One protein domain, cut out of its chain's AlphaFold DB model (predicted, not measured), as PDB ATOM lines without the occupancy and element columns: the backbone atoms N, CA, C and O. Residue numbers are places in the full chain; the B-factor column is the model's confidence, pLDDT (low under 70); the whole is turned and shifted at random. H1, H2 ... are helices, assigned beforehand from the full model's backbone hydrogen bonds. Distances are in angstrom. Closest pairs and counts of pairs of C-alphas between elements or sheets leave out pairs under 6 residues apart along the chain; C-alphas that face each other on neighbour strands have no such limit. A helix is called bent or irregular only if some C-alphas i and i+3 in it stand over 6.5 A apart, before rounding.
ATOM      1  N   ARG A 150     -18.205  -8.700  29.125       83.62
ATOM      2  CA  ARG A 150     -17.850  -7.482  28.386       83.62
ATOM      3  C   ARG A 150     -18.708  -6.279  28.776       83.62
ATOM      4  O   ARG A 150     -18.197  -5.166  28.858       83.62
ATOM      5  N   LEU A 151     -20.001  -6.486  29.033       85.25
ATOM      6  CA  LEU A 151     -20.879  -5.431  29.542       85.25
ATOM      7  C   LEU A 151     -20.479  -5.037  30.964       85.25
ATOM      8  O   LEU A 151     -20.428  -3.850  31.267       85.25
ATOM      9  N   SER A 152     -20.152  -6.014  31.813       78.44
ATOM     10  CA  SER A 152     -19.649  -5.754  33.165       78.44
ATOM     11  C   SER A 152     -18.339  -4.962  33.141       78.44
ATOM     12  O   SER A 152     -18.206  -3.993  33.884       78.44
ATOM     13  N   GLU A 153     -17.415  -5.314  32.242       77.62
ATOM     14  CA  GLU A 153     -16.137  -4.623  32.040       77.62
ATOM     15  C   GLU A 153     -16.332  -3.160  31.616       77.62
ATOM     16  O   GLU A 153     -15.648  -2.270  32.117       77.62
ATOM     17  N   LEU A 154     -17.274  -2.893  30.705       85.38
ATOM     18  CA  LEU A 154     -17.509  -1.547  30.175       85.38
ATOM     19  C   LEU A 154     -18.526  -0.734  30.982       85.38
ATOM     20  O   LEU A 154     -18.671   0.461  30.731       85.38
ATOM     21  N   MET A 155     -19.210  -1.327  31.962       82.44
ATOM     22  CA  MET A 155     -20.218  -0.639  32.776       82.44
ATOM     23  C   MET A 155     -19.715   0.672  33.406       82.44
ATOM     24  O   MET A 155     -20.447   1.661  33.329       82.44
ATOM     25  N   PRO A 156     -18.487   0.751  33.959       80.31
ATOM     26  CA  PRO A 156     -17.967   2.001  34.513       80.31
ATOM     27  C   PRO A 156     -17.836   3.092  33.447       80.31
ATOM     28  O   PRO A 156     -18.275   4.225  33.654       80.31
ATOM     29  N   LEU A 157     -17.300   2.733  32.271       86.25
ATOM     30  CA  LEU A 157     -17.216   3.619  31.107       86.25
ATOM     31  C   LEU A 157     -18.596   4.134  30.712       86.25
ATOM     32  O   LEU A 157     -18.786   5.339  30.577       86.25
ATOM     33  N   LEU A 158     -19.563   3.230  30.580       88.19
ATOM     34  CA  LEU A 158     -20.923   3.548  30.161       88.19
ATOM     35  C   LEU A 158     -21.667   4.426  31.182       88.19
ATOM     36  O   LEU A 158     -22.443   5.290  30.789       88.19
ATOM     37  N   GLN A 159     -21.414   4.249  32.481       84.94
ATOM     38  CA  GLN A 159     -22.000   5.069  33.548       84.94
ATOM     39  C   GLN A 159     -21.447   6.497  33.584       84.94
ATOM     40  O   GLN A 159     -22.177   7.427  33.925       84.94
ATOM     41  N   LYS A 160     -20.165   6.679  33.248       83.69
ATOM     42  CA  LYS A 160     -19.504   7.996  33.191       83.69
ATOM     43  C   LYS A 160     -19.663   8.691  31.840       83.69
ATOM     44  O   LYS A 160     -19.307   9.859  31.709       83.69
ATOM     45  N   LEU A 161     -20.163   7.980  30.836       88.25
ATOM     46  CA  LEU A 161     -20.292   8.496  29.486       88.25
ATOM     47  C   LEU A 161     -21.427   9.515  29.388       88.25
ATOM     48  O   LEU A 161     -22.609   9.184  29.477       88.25
ATOM     49  N   GLU A 162     -21.064  10.757  29.100       86.31
ATOM     50  CA  GLU A 162     -22.020  11.762  28.652       86.31
ATOM     51  C   GLU A 162     -22.318  11.589  27.161       86.31
ATOM     52  O   GLU A 162     -21.413  11.611  26.320       86.31
ATOM     53  N   LEU A 163     -23.600  11.454  26.821       84.56
ATOM     54  CA  LEU A 163     -24.030  11.336  25.431       84.56
ATOM     55  C   LEU A 163     -23.868  12.676  24.695       84.56
ATOM     56  O   LEU A 163     -24.264  13.710  25.238       84.56
ATOM     57  N   PRO A 164     -23.352  12.674  23.452       83.62
ATOM     58  CA  PRO A 164     -23.256  13.883  22.645       83.62
ATOM     59  C   PRO A 164     -24.597  14.584  22.428       83.62
ATOM     60  O   PRO A 164     -25.612  13.940  22.143       83.62
ATOM     61  N   VAL A 165     -24.577  15.916  22.473       82.00
ATOM     62  CA  VAL A 165     -25.730  16.763  22.139       82.00
ATOM     63  C   VAL A 165     -25.642  17.215  20.678       82.00
ATOM     64  O   VAL A 165     -24.564  17.355  20.098       82.00
ATOM     65  N   GLN A 166     -26.790  17.433  20.029       75.81
ATOM     66  CA  GLN A 166     -26.822  17.884  18.639       75.81
ATOM     67  C   GLN A 166     -26.090  19.228  18.473       75.81
ATOM     68  O   GLN A 166     -26.384  20.193  19.171       75.81
ATOM     69  N   GLY A 167     -25.161  19.291  17.516       76.12
ATOM     70  CA  GLY A 167     -24.368  20.493  17.236       76.12
ATOM     71  C   GLY A 167     -23.142  20.677  18.138       76.12
ATOM     72  O   GLY A 167     -22.443  21.683  18.004       76.12
ATOM     73  N   GLU A 168     -22.859  19.722  19.029       85.44
ATOM     74  CA  GLU A 168     -21.646  19.723  19.843       85.44
ATOM     75  C   GLU A 168     -20.393  19.637  18.958       85.44
ATOM     76  O   GLU A 168     -20.367  18.953  17.929       85.44
ATOM     77  N   LYS A 169     -19.356  20.391  19.331       85.75
ATOM     78  CA  LYS A 169     -18.095  20.446  18.585       85.75
ATOM     79  C   LYS A 169     -17.113  19.408  19.135       85.75
ATOM     80  O   LYS A 169     -17.117  19.172  20.341       85.75
ATOM     81  N   PRO A 170     -16.249  18.824  18.284       83.00
ATOM     82  CA  PRO A 170     -15.194  17.930  18.746       83.00
ATOM     83  C   PRO A 170     -14.289  18.601  19.780       83.00
ATOM     84  O   PRO A 170     -14.028  19.806  19.711       83.00
ATOM     85  N   PHE A 171     -13.781  17.801  20.713       76.94
ATOM     86  CA  PHE A 171     -12.831  18.273  21.712       76.94
ATOM     87  C   PHE A 171     -11.485  18.628  21.059       76.94
ATOM     88  O   PHE A 171     -11.087  17.976  20.089       76.94
ATOM     89  N   PRO A 172     -10.764  19.639  21.577       73.56
ATOM     90  CA  PRO A 172      -9.397  19.924  21.160       73.56
ATOM     91  C   PRO A 172      -8.515  18.661  21.241       73.56
ATOM     92  O   PRO A 172      -8.470  18.059  22.317       73.56
ATOM     93  N   PRO A 173      -7.781  18.287  20.171       70.75
ATOM     94  CA  PRO A 173      -6.948  17.077  20.135       70.75
ATOM     95  C   PRO A 173      -6.014  16.956  21.344       70.75
ATOM     96  O   PRO A 173      -5.985  15.941  22.029       70.75
ATOM     97  N   MET A 174      -5.391  18.069  21.741       64.19
ATOM     98  CA  MET A 174      -4.476  18.151  22.886       64.19
ATOM     99  C   MET A 174      -5.050  17.645  24.229       64.19
ATOM    100  O   MET A 174      -4.276  17.326  25.126       64.19
ATOM    101  N   LEU A 175      -6.380  17.585  24.390       58.47
ATOM    102  CA  LEU A 175      -7.041  17.068  25.597       58.47
ATOM    103  C   LEU A 175      -7.255  15.547  25.575       58.47
ATOM    104  O   LEU A 175      -7.485  14.957  26.628       58.47
ATOM    105  N   ILE A 176      -7.211  14.917  24.398       69.50
ATOM    106  CA  ILE A 176      -7.619  13.518  24.189       69.50
ATOM    107  C   ILE A 176      -6.597  12.678  23.405       69.50
ATOM    108  O   ILE A 176      -6.721  11.455  23.383       69.50
ATOM    109  N   ASP A 177      -5.570  13.281  22.802       69.25
ATOM    110  CA  ASP A 177      -4.585  12.602  21.941       69.25
ATOM    111  C   ASP A 177      -3.845  11.469  22.669       69.25
ATOM    112  O   ASP A 177      -3.667  10.381  22.127       69.25
ATOM    113  N   GLY A 178      -3.489  11.671  23.943       66.81
ATOM    114  CA  GLY A 178      -2.843  10.629  24.750       66.81
ATOM    115  C   GLY A 178      -3.737   9.413  25.032       66.81
ATOM    116  O   GLY A 178      -3.231   8.314  25.233       66.81
ATOM    117  N   VAL A 179      -5.062   9.596  25.036       68.50
ATOM    118  CA  VAL A 179      -6.045   8.522  25.251       68.50
ATOM    119  C   VAL A 179      -6.412   7.847  23.936       68.50
ATOM    120  O   VAL A 179      -6.479   6.626  23.865       68.50
ATOM    121  N   THR A 180      -6.626   8.634  22.887       70.50
ATOM    122  CA  THR A 180      -7.021   8.132  21.564       70.50
ATOM    123  C   THR A 180      -5.902   7.360  20.860       70.50
ATOM    124  O   THR A 180      -6.196   6.529  20.006       70.50
ATOM    125  N   ALA A 181      -4.643   7.555  21.264       72.00
ATOM    126  CA  ALA A 181      -3.511   6.735  20.839       72.00
ATOM    127  C   ALA A 181      -3.431   5.351  21.529       72.00
ATOM    128  O   ALA A 181      -2.616   4.521  21.124       72.00
ATOM    129  N   ASP A 182      -4.236   5.084  22.566       72.56
ATOM    130  CA  ASP A 182      -4.249   3.798  23.270       72.56
ATOM    131  C   ASP A 182      -5.057   2.745  22.472       72.56
ATOM    132  O   ASP A 182      -6.263   2.913  22.269       72.56
ATOM    133  N   PRO A 183      -4.451   1.625  22.033       72.50
ATOM    134  CA  PRO A 183      -5.169   0.599  21.274       72.50
ATOM    135  C   PRO A 183      -6.276  -0.088  22.090       72.50
ATOM    136  O   PRO A 183      -7.270  -0.535  21.517       72.50
ATOM    137  N   VAL A 184      -6.150  -0.140  23.422       78.50
ATOM    138  CA  VAL A 184      -7.189  -0.688  24.310       78.50
ATOM    139  C   VAL A 184      -8.400   0.239  24.350       78.50
ATOM    140  O   VAL A 184      -9.540  -0.229  24.351       78.50
ATOM    141  N   PHE A 185      -8.162   1.554  24.323       84.62
ATOM    142  CA  PHE A 185      -9.233   2.543  24.249       84.62
ATOM    143  C   PHE A 185     -10.062   2.360  22.979       84.62
ATOM    144  O   PHE A 185     -11.284   2.392  23.062       84.62
ATOM    145  N   HIS A 186      -9.436   2.129  21.823       82.38
ATOM    146  CA  HIS A 186     -10.170   2.036  20.561       82.38
ATOM    147  C   HIS A 186     -11.190   0.885  20.555       82.38
ATOM    148  O   HIS A 186     -12.360   1.098  20.235       82.38
ATOM    149  N   VAL A 187     -10.785  -0.308  21.005       84.88
ATOM    150  CA  VAL A 187     -11.681  -1.475  21.108       84.88
ATOM    151  C   VAL A 187     -12.798  -1.221  22.126       84.88
ATOM    152  O   VAL A 187     -13.967  -1.499  21.860       84.88
ATOM    153  N   ALA A 188     -12.464  -0.655  23.289       87.56
ATOM    154  CA  ALA A 188     -13.457  -0.326  24.308       87.56
ATOM    155  C   ALA A 188     -14.443   0.758  23.849       87.56
ATOM    156  O   ALA A 188     -15.632   0.670  24.142       87.56
ATOM    157  N   ALA A 189     -13.970   1.756  23.103       89.44
ATOM    158  CA  ALA A 189     -14.782   2.823  22.541       89.44
ATOM    159  C   ALA A 189     -15.773   2.286  21.500       89.44
ATOM    160  O   ALA A 189     -16.947   2.653  21.548       89.44
ATOM    161  N   GLN A 190     -15.330   1.394  20.608       90.06
ATOM    162  CA  GLN A 190     -16.209   0.732  19.641       90.06
ATOM    163  C   GLN A 190     -17.296  -0.090  20.339       90.06
ATOM    164  O   GLN A 190     -18.478   0.081  20.046       90.06
ATOM    165  N   ASP A 191     -16.922  -0.935  21.301       91.19
ATOM    166  CA  ASP A 191     -17.883  -1.780  22.011       91.19
ATOM    167  C   ASP A 191     -18.859  -0.960  22.861       91.19
ATOM    168  O   ASP A 191     -20.065  -1.200  22.812       91.19
ATOM    169  N   ALA A 192     -18.373   0.048  23.593       91.06
ATOM    170  CA  ALA A 192     -19.223   0.934  24.385       91.06
ATOM    171  C   ALA A 192     -20.201   1.701  23.488       91.06
ATOM    172  O   ALA A 192     -21.399   1.764  23.773       91.06
ATOM    173  N   TYR A 193     -19.718   2.222  22.358       91.69
ATOM    174  CA  TYR A 193     -20.579   2.843  21.363       91.69
ATOM    175  C   TYR A 193     -21.622   1.849  20.844       91.69
ATOM    176  O   TYR A 193     -22.807   2.173  20.845       91.69
ATOM    177  N   ARG A 194     -21.240   0.616  20.489       90.31
ATOM    178  CA  ARG A 194     -22.175  -0.423  20.028       90.31
ATOM    179  C   ARG A 194     -23.234  -0.751  21.081       90.31
ATOM    180  O   ARG A 194     -24.406  -0.874  20.738       90.31
ATOM    181  N   MET A 195     -22.875  -0.826  22.359       91.50
ATOM    182  CA  MET A 195     -23.825  -1.081  23.451       91.50
ATOM    183  C   MET A 195     -24.854   0.050  23.615       91.50
ATOM    184  O   MET A 195     -26.039  -0.207  23.845       91.50
ATOM    185  N   VAL A 196     -24.432   1.302  23.444       88.94
ATOM    186  CA  VAL A 196     -25.307   2.480  23.565       88.94
ATOM    187  C   VAL A 196     -26.136   2.699  22.298       88.94
ATOM    188  O   VAL A 196     -27.334   2.982  22.347       88.94
ATOM    189  N   VAL A 197     -25.496   2.577  21.141       85.00
ATOM    190  CA  VAL A 197     -26.011   3.030  19.846       85.00
ATOM    191  C   VAL A 197     -26.533   1.882  18.980       85.00
ATOM    192  O   VAL A 197     -27.448   2.087  18.183       85.00
ATOM    193  N   GLY A 198     -25.995   0.677  19.131       85.56
ATOM    194  CA  GLY A 198     -26.344  -0.478  18.305       85.56
ATOM    195  C   GLY A 198     -25.797  -0.398  16.876       85.56
ATOM    196  O   GLY A 198     -26.410  -0.958  15.970       85.56
ATOM    197  N   ARG A 199     -24.705   0.348  16.651       84.94
ATOM    198  CA  ARG A 199     -23.988   0.476  15.364       84.94
ATOM    199  C   ARG A 199     -22.485   0.566  15.613       84.94
ATOM    200  O   ARG A 199     -22.091   0.744  16.763       84.94
ATOM    201  N   GLU A 200     -21.675   0.492  14.561       86.62
ATOM    202  CA  GLU A 200     -20.236   0.721  14.679       86.62
ATOM    203  C   GLU A 200     -19.923   2.215  14.774       86.62
ATOM    204  O   GLU A 200     -20.542   3.047  14.107       86.62
ATOM    205  N   LEU A 201     -18.959   2.560  15.629       84.69
ATOM    206  CA  LEU A 201     -18.491   3.939  15.803       84.69
ATOM    207  C   LEU A 201     -17.887   4.483  14.500       84.69
ATOM    208  O   LEU A 201     -18.107   5.644  14.154       84.69
ATOM    209  N   ASP A 202     -17.201   3.622  13.755       83.88
ATOM    210  CA  ASP A 202     -16.508   3.974  12.515       83.88
ATOM    211  C   ASP A 202     -17.464   4.247  11.342       83.88
ATOM    212  O   ASP A 202     -17.071   4.871  10.358       83.88
ATOM    213  N   ASP A 203     -18.739   3.860  11.467       87.06
ATOM    214  CA  ASP A 203     -19.776   4.182  10.481       87.06
ATOM    215  C   ASP A 203     -20.237   5.651  10.574       87.06
ATOM    216  O   ASP A 203     -21.014   6.127   9.738       87.06
ATOM    217  N   LEU A 204     -19.819   6.386  11.613       84.12
ATOM    218  CA  LEU A 204     -20.220   7.774  11.797       84.12
ATOM    219  C   LEU A 204     -19.491   8.732  10.842       84.12
ATOM    220  O   LEU A 204     -18.302   8.577  10.565       84.12
ATOM    221  N   PRO A 205     -20.157   9.830  10.428       86.81
ATOM    222  CA  PRO A 205     -19.473  10.943   9.784       86.81
ATOM    223  C   PRO A 205     -18.301  11.444  10.648       86.81
ATOM    224  O   PRO A 205     -18.467  11.534  11.867       86.81
ATOM    225  N   PRO A 206     -17.169  11.877  10.055       84.12
ATOM    226  CA  PRO A 206     -15.943  12.190  10.798       84.12
ATOM    227  C   PRO A 206     -16.135  13.143  11.983       84.12
ATOM    228  O   PRO A 206     -15.582  12.924  13.056       84.12
ATOM    229  N   MET A 207     -16.968  14.179  11.828       83.38
ATOM    230  CA  MET A 207     -17.259  15.114  12.921       83.38
ATOM    231  C   MET A 207     -18.036  14.466  14.069       83.38
ATOM    232  O   MET A 207     -17.734  14.724  15.229       83.38
ATOM    233  N   ALA A 208     -19.022  13.621  13.763       83.44
ATOM    234  CA  ALA A 208     -19.801  12.921  14.779       83.44
ATOM    235  C   ALA A 208     -18.954  11.849  15.478       83.44
ATOM    236  O   ALA A 208     -19.026  11.729  16.700       83.44
ATOM    237  N   GLY A 209     -18.120  11.132  14.717       85.56
ATOM    238  CA  GLY A 209     -17.135  10.197  15.255       85.56
ATOM    239  C   GLY A 209     -16.188  10.894  16.231       85.56
ATOM    240  O   GLY A 209     -16.075  10.466  17.372       85.56
ATOM    241  N   ALA A 210     -15.615  12.040  15.850       84.25
ATOM    242  CA  ALA A 210     -14.699  12.794  16.707       84.25
ATOM    243  C   ALA A 210     -15.340  13.282  18.022       84.25
ATOM    244  O   ALA A 210     -14.694  13.248  19.070       84.25
ATOM    245  N   VAL A 211     -16.609  13.711  18.002       86.88
ATOM    246  CA  VAL A 211     -17.337  14.085  19.231       86.88
ATOM    247  C   VAL A 211     -17.532  12.869  20.138       86.88
ATOM    248  O   VAL A 211     -17.235  12.940  21.331       86.88
ATOM    249  N   TRP A 212     -17.982  11.743  19.579       89.81
ATOM    250  CA  TRP A 212     -18.169  10.498  20.327       89.81
ATOM    251  C   TRP A 212     -16.863   9.969  20.913       89.81
ATOM    252  O   TRP A 212     -16.800   9.689  22.110       89.81
ATOM    253  N   SER A 213     -15.810   9.888  20.101       87.50
ATOM    254  CA  SER A 213     -14.478   9.489  20.546       87.50
ATOM    255  C   SER A 213     -13.956  10.417  21.636       87.50
ATOM    256  O   SER A 213     -13.374   9.933  22.596       87.50
ATOM    257  N   GLY A 214     -14.208  11.725  21.550       86.19
ATOM    258  CA  GLY A 214     -13.826  12.673  22.596       86.19
ATOM    259  C   GLY A 214     -14.581  12.470  23.914       86.19
ATOM    260  O   GLY A 214     -13.948  12.429  24.966       86.19
ATOM    261  N   LYS A 215     -15.907  12.263  23.885       89.00
ATOM    262  CA  LYS A 215     -16.699  11.939  25.092       89.00
ATOM    263  C   LYS A 215     -16.228  10.640  25.747       89.00
ATOM    264  O   LYS A 215     -16.004  10.604  26.956       89.00
ATOM    265  N   LEU A 216     -16.008   9.598  24.944       88.62
ATOM    266  CA  LEU A 216     -15.452   8.328  25.411       88.62
ATOM    267  C   LEU A 216     -14.040   8.520  25.977       88.62
ATOM    268  O   LEU A 216     -13.740   7.992  27.040       88.62
ATOM    269  N   ALA A 217     -13.193   9.316  25.320       85.06
ATOM    270  CA  ALA A 217     -11.832   9.597  25.768       85.06
ATOM    271  C   ALA A 217     -11.779  10.423  27.061       85.06
ATOM    272  O   ALA A 217     -10.809  10.306  27.798       85.06
ATOM    273  N   LEU A 218     -12.801  11.224  27.369       83.06
ATOM    274  CA  LEU A 218     -12.911  11.933  28.648       83.06
ATOM    275  C   LEU A 218     -13.415  11.029  29.778       83.06
ATOM    276  O   LEU A 218     -12.927  11.126  30.904       83.06
ATOM    277  N   ALA A 219     -14.354  10.127  29.480       82.25
ATOM    278  CA  ALA A 219     -14.842   9.133  30.435       82.25
ATOM    279  C   ALA A 219     -13.806   8.017  30.694       82.25
ATOM    280  O   ALA A 219     -13.761   7.431  31.777       82.25
ATOM    281  N   TRP A 220     -12.932   7.741  29.724       78.88
ATOM    282  CA  TRP A 220     -11.961   6.652  29.779       78.88
ATOM    283  C   TRP A 220     -10.947   6.776  30.926       78.88
ATOM    284  O   TRP A 220     -10.846   5.840  31.710       78.88
ATOM    285  N   PRO A 221     -10.227   7.893  31.143       65.75
ATOM    286  CA  PRO A 221      -9.334   8.044  32.292       65.75
ATOM    287  C   PRO A 221     -10.044   7.892  33.640       65.75
ATOM    288  O   PRO A 221      -9.452   7.377  34.586       65.75
ATOM    289  N   GLN A 222     -11.312   8.310  33.718       65.19
ATOM    290  CA  GLN A 222     -12.117   8.248  34.940       65.19
ATOM    291  C   GLN A 222     -12.497   6.810  35.319       65.19
ATOM    292  O   GLN A 222     -12.785   6.544  36.478       65.19
ATOM    293  N   THR A 223     -12.465   5.888  34.355       65.19
ATOM    294  CA  THR A 223     -12.977   4.511  34.470       65.19
ATOM    295  C   THR A 223     -11.869   3.479  34.329       65.19
ATOM    296  O   THR A 223     -11.866   2.455  35.003       65.19
ATOM    297  N   ARG A 224     -10.810   3.814  33.586       51.75
ATOM    298  CA  ARG A 224      -9.542   3.082  33.556       51.75
ATOM    299  C   ARG A 224      -8.924   2.973  34.946       51.75
ATOM    300  O   ARG A 224      -8.125   2.065  35.149       51.75
ATOM    301  N   ASN A 225      -9.258   3.863  35.885       50.53
ATOM    302  CA  ASN A 225      -8.827   3.786  37.284       50.53
ATOM    303  C   ASN A 225      -9.361   2.554  38.041       50.53
ATOM    304  O   ASN A 225      -8.764   2.213  39.057       50.53
ATOM    305  N   GLU A 226     -10.337   1.820  37.491       52.25
ATOM    306  CA  GLU A 226     -10.913   0.584  38.063       52.25
ATOM    307  C   GLU A 226     -10.159  -0.716  37.699       52.25
ATOM    308  O   GLU A 226     -10.651  -1.820  37.910       52.25
TER     309      GLU A 226
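This is residues 150 to 226 of the 477 residues of an uncharacterized protein of Brevundimonas sp. 357 (UniProt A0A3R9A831). Three helices, H4, H3 and H1, pack together, each about perpendicular to the other two; short H2 packs on H4. The loop of residues 161 to 176 joins H1 to H2. The printed part has 77 residues, 49 of them in four named helices, in chain order H1, H2, H3, H4, with no named strand; its class is all helix, and it is compact: radius of gyration of the C-alphas 11.4 A, spans 30 by 28 by 21 A.

Find C-alpha 206 at (-15.943, 12.190, 10.798); H4 runs 25.3 A to residue 224, with a kink of 27 degrees near 218. H3, residues 183 to 197, runs 21.0 A. H1, residues 150 to 160, begins at (-17.850, -7.482, 28.386), runs 16.3 A and is irregular: C-alphas 153 and 156 are 7.3 A apart. H2 is residues 177 to 180, 5.1 A.

Look at H4, the hub: its closest C-alphas are Leu 216 to Ala 189 of H3, 6.2 A, Thr 223 to Leu 157 of H1, 5.5 A, and Ala 217 to Val 179 of H2, 5.9 A. O i to N i+4 pairs within hydrogen-bond range: H1 5 of 7, H3 10 of 11, H4 13 of 15.

The printed part has no cut; H1 to H2 is a long link. Residues 174 to 179 and 221 to 226 have pLDDT under 70.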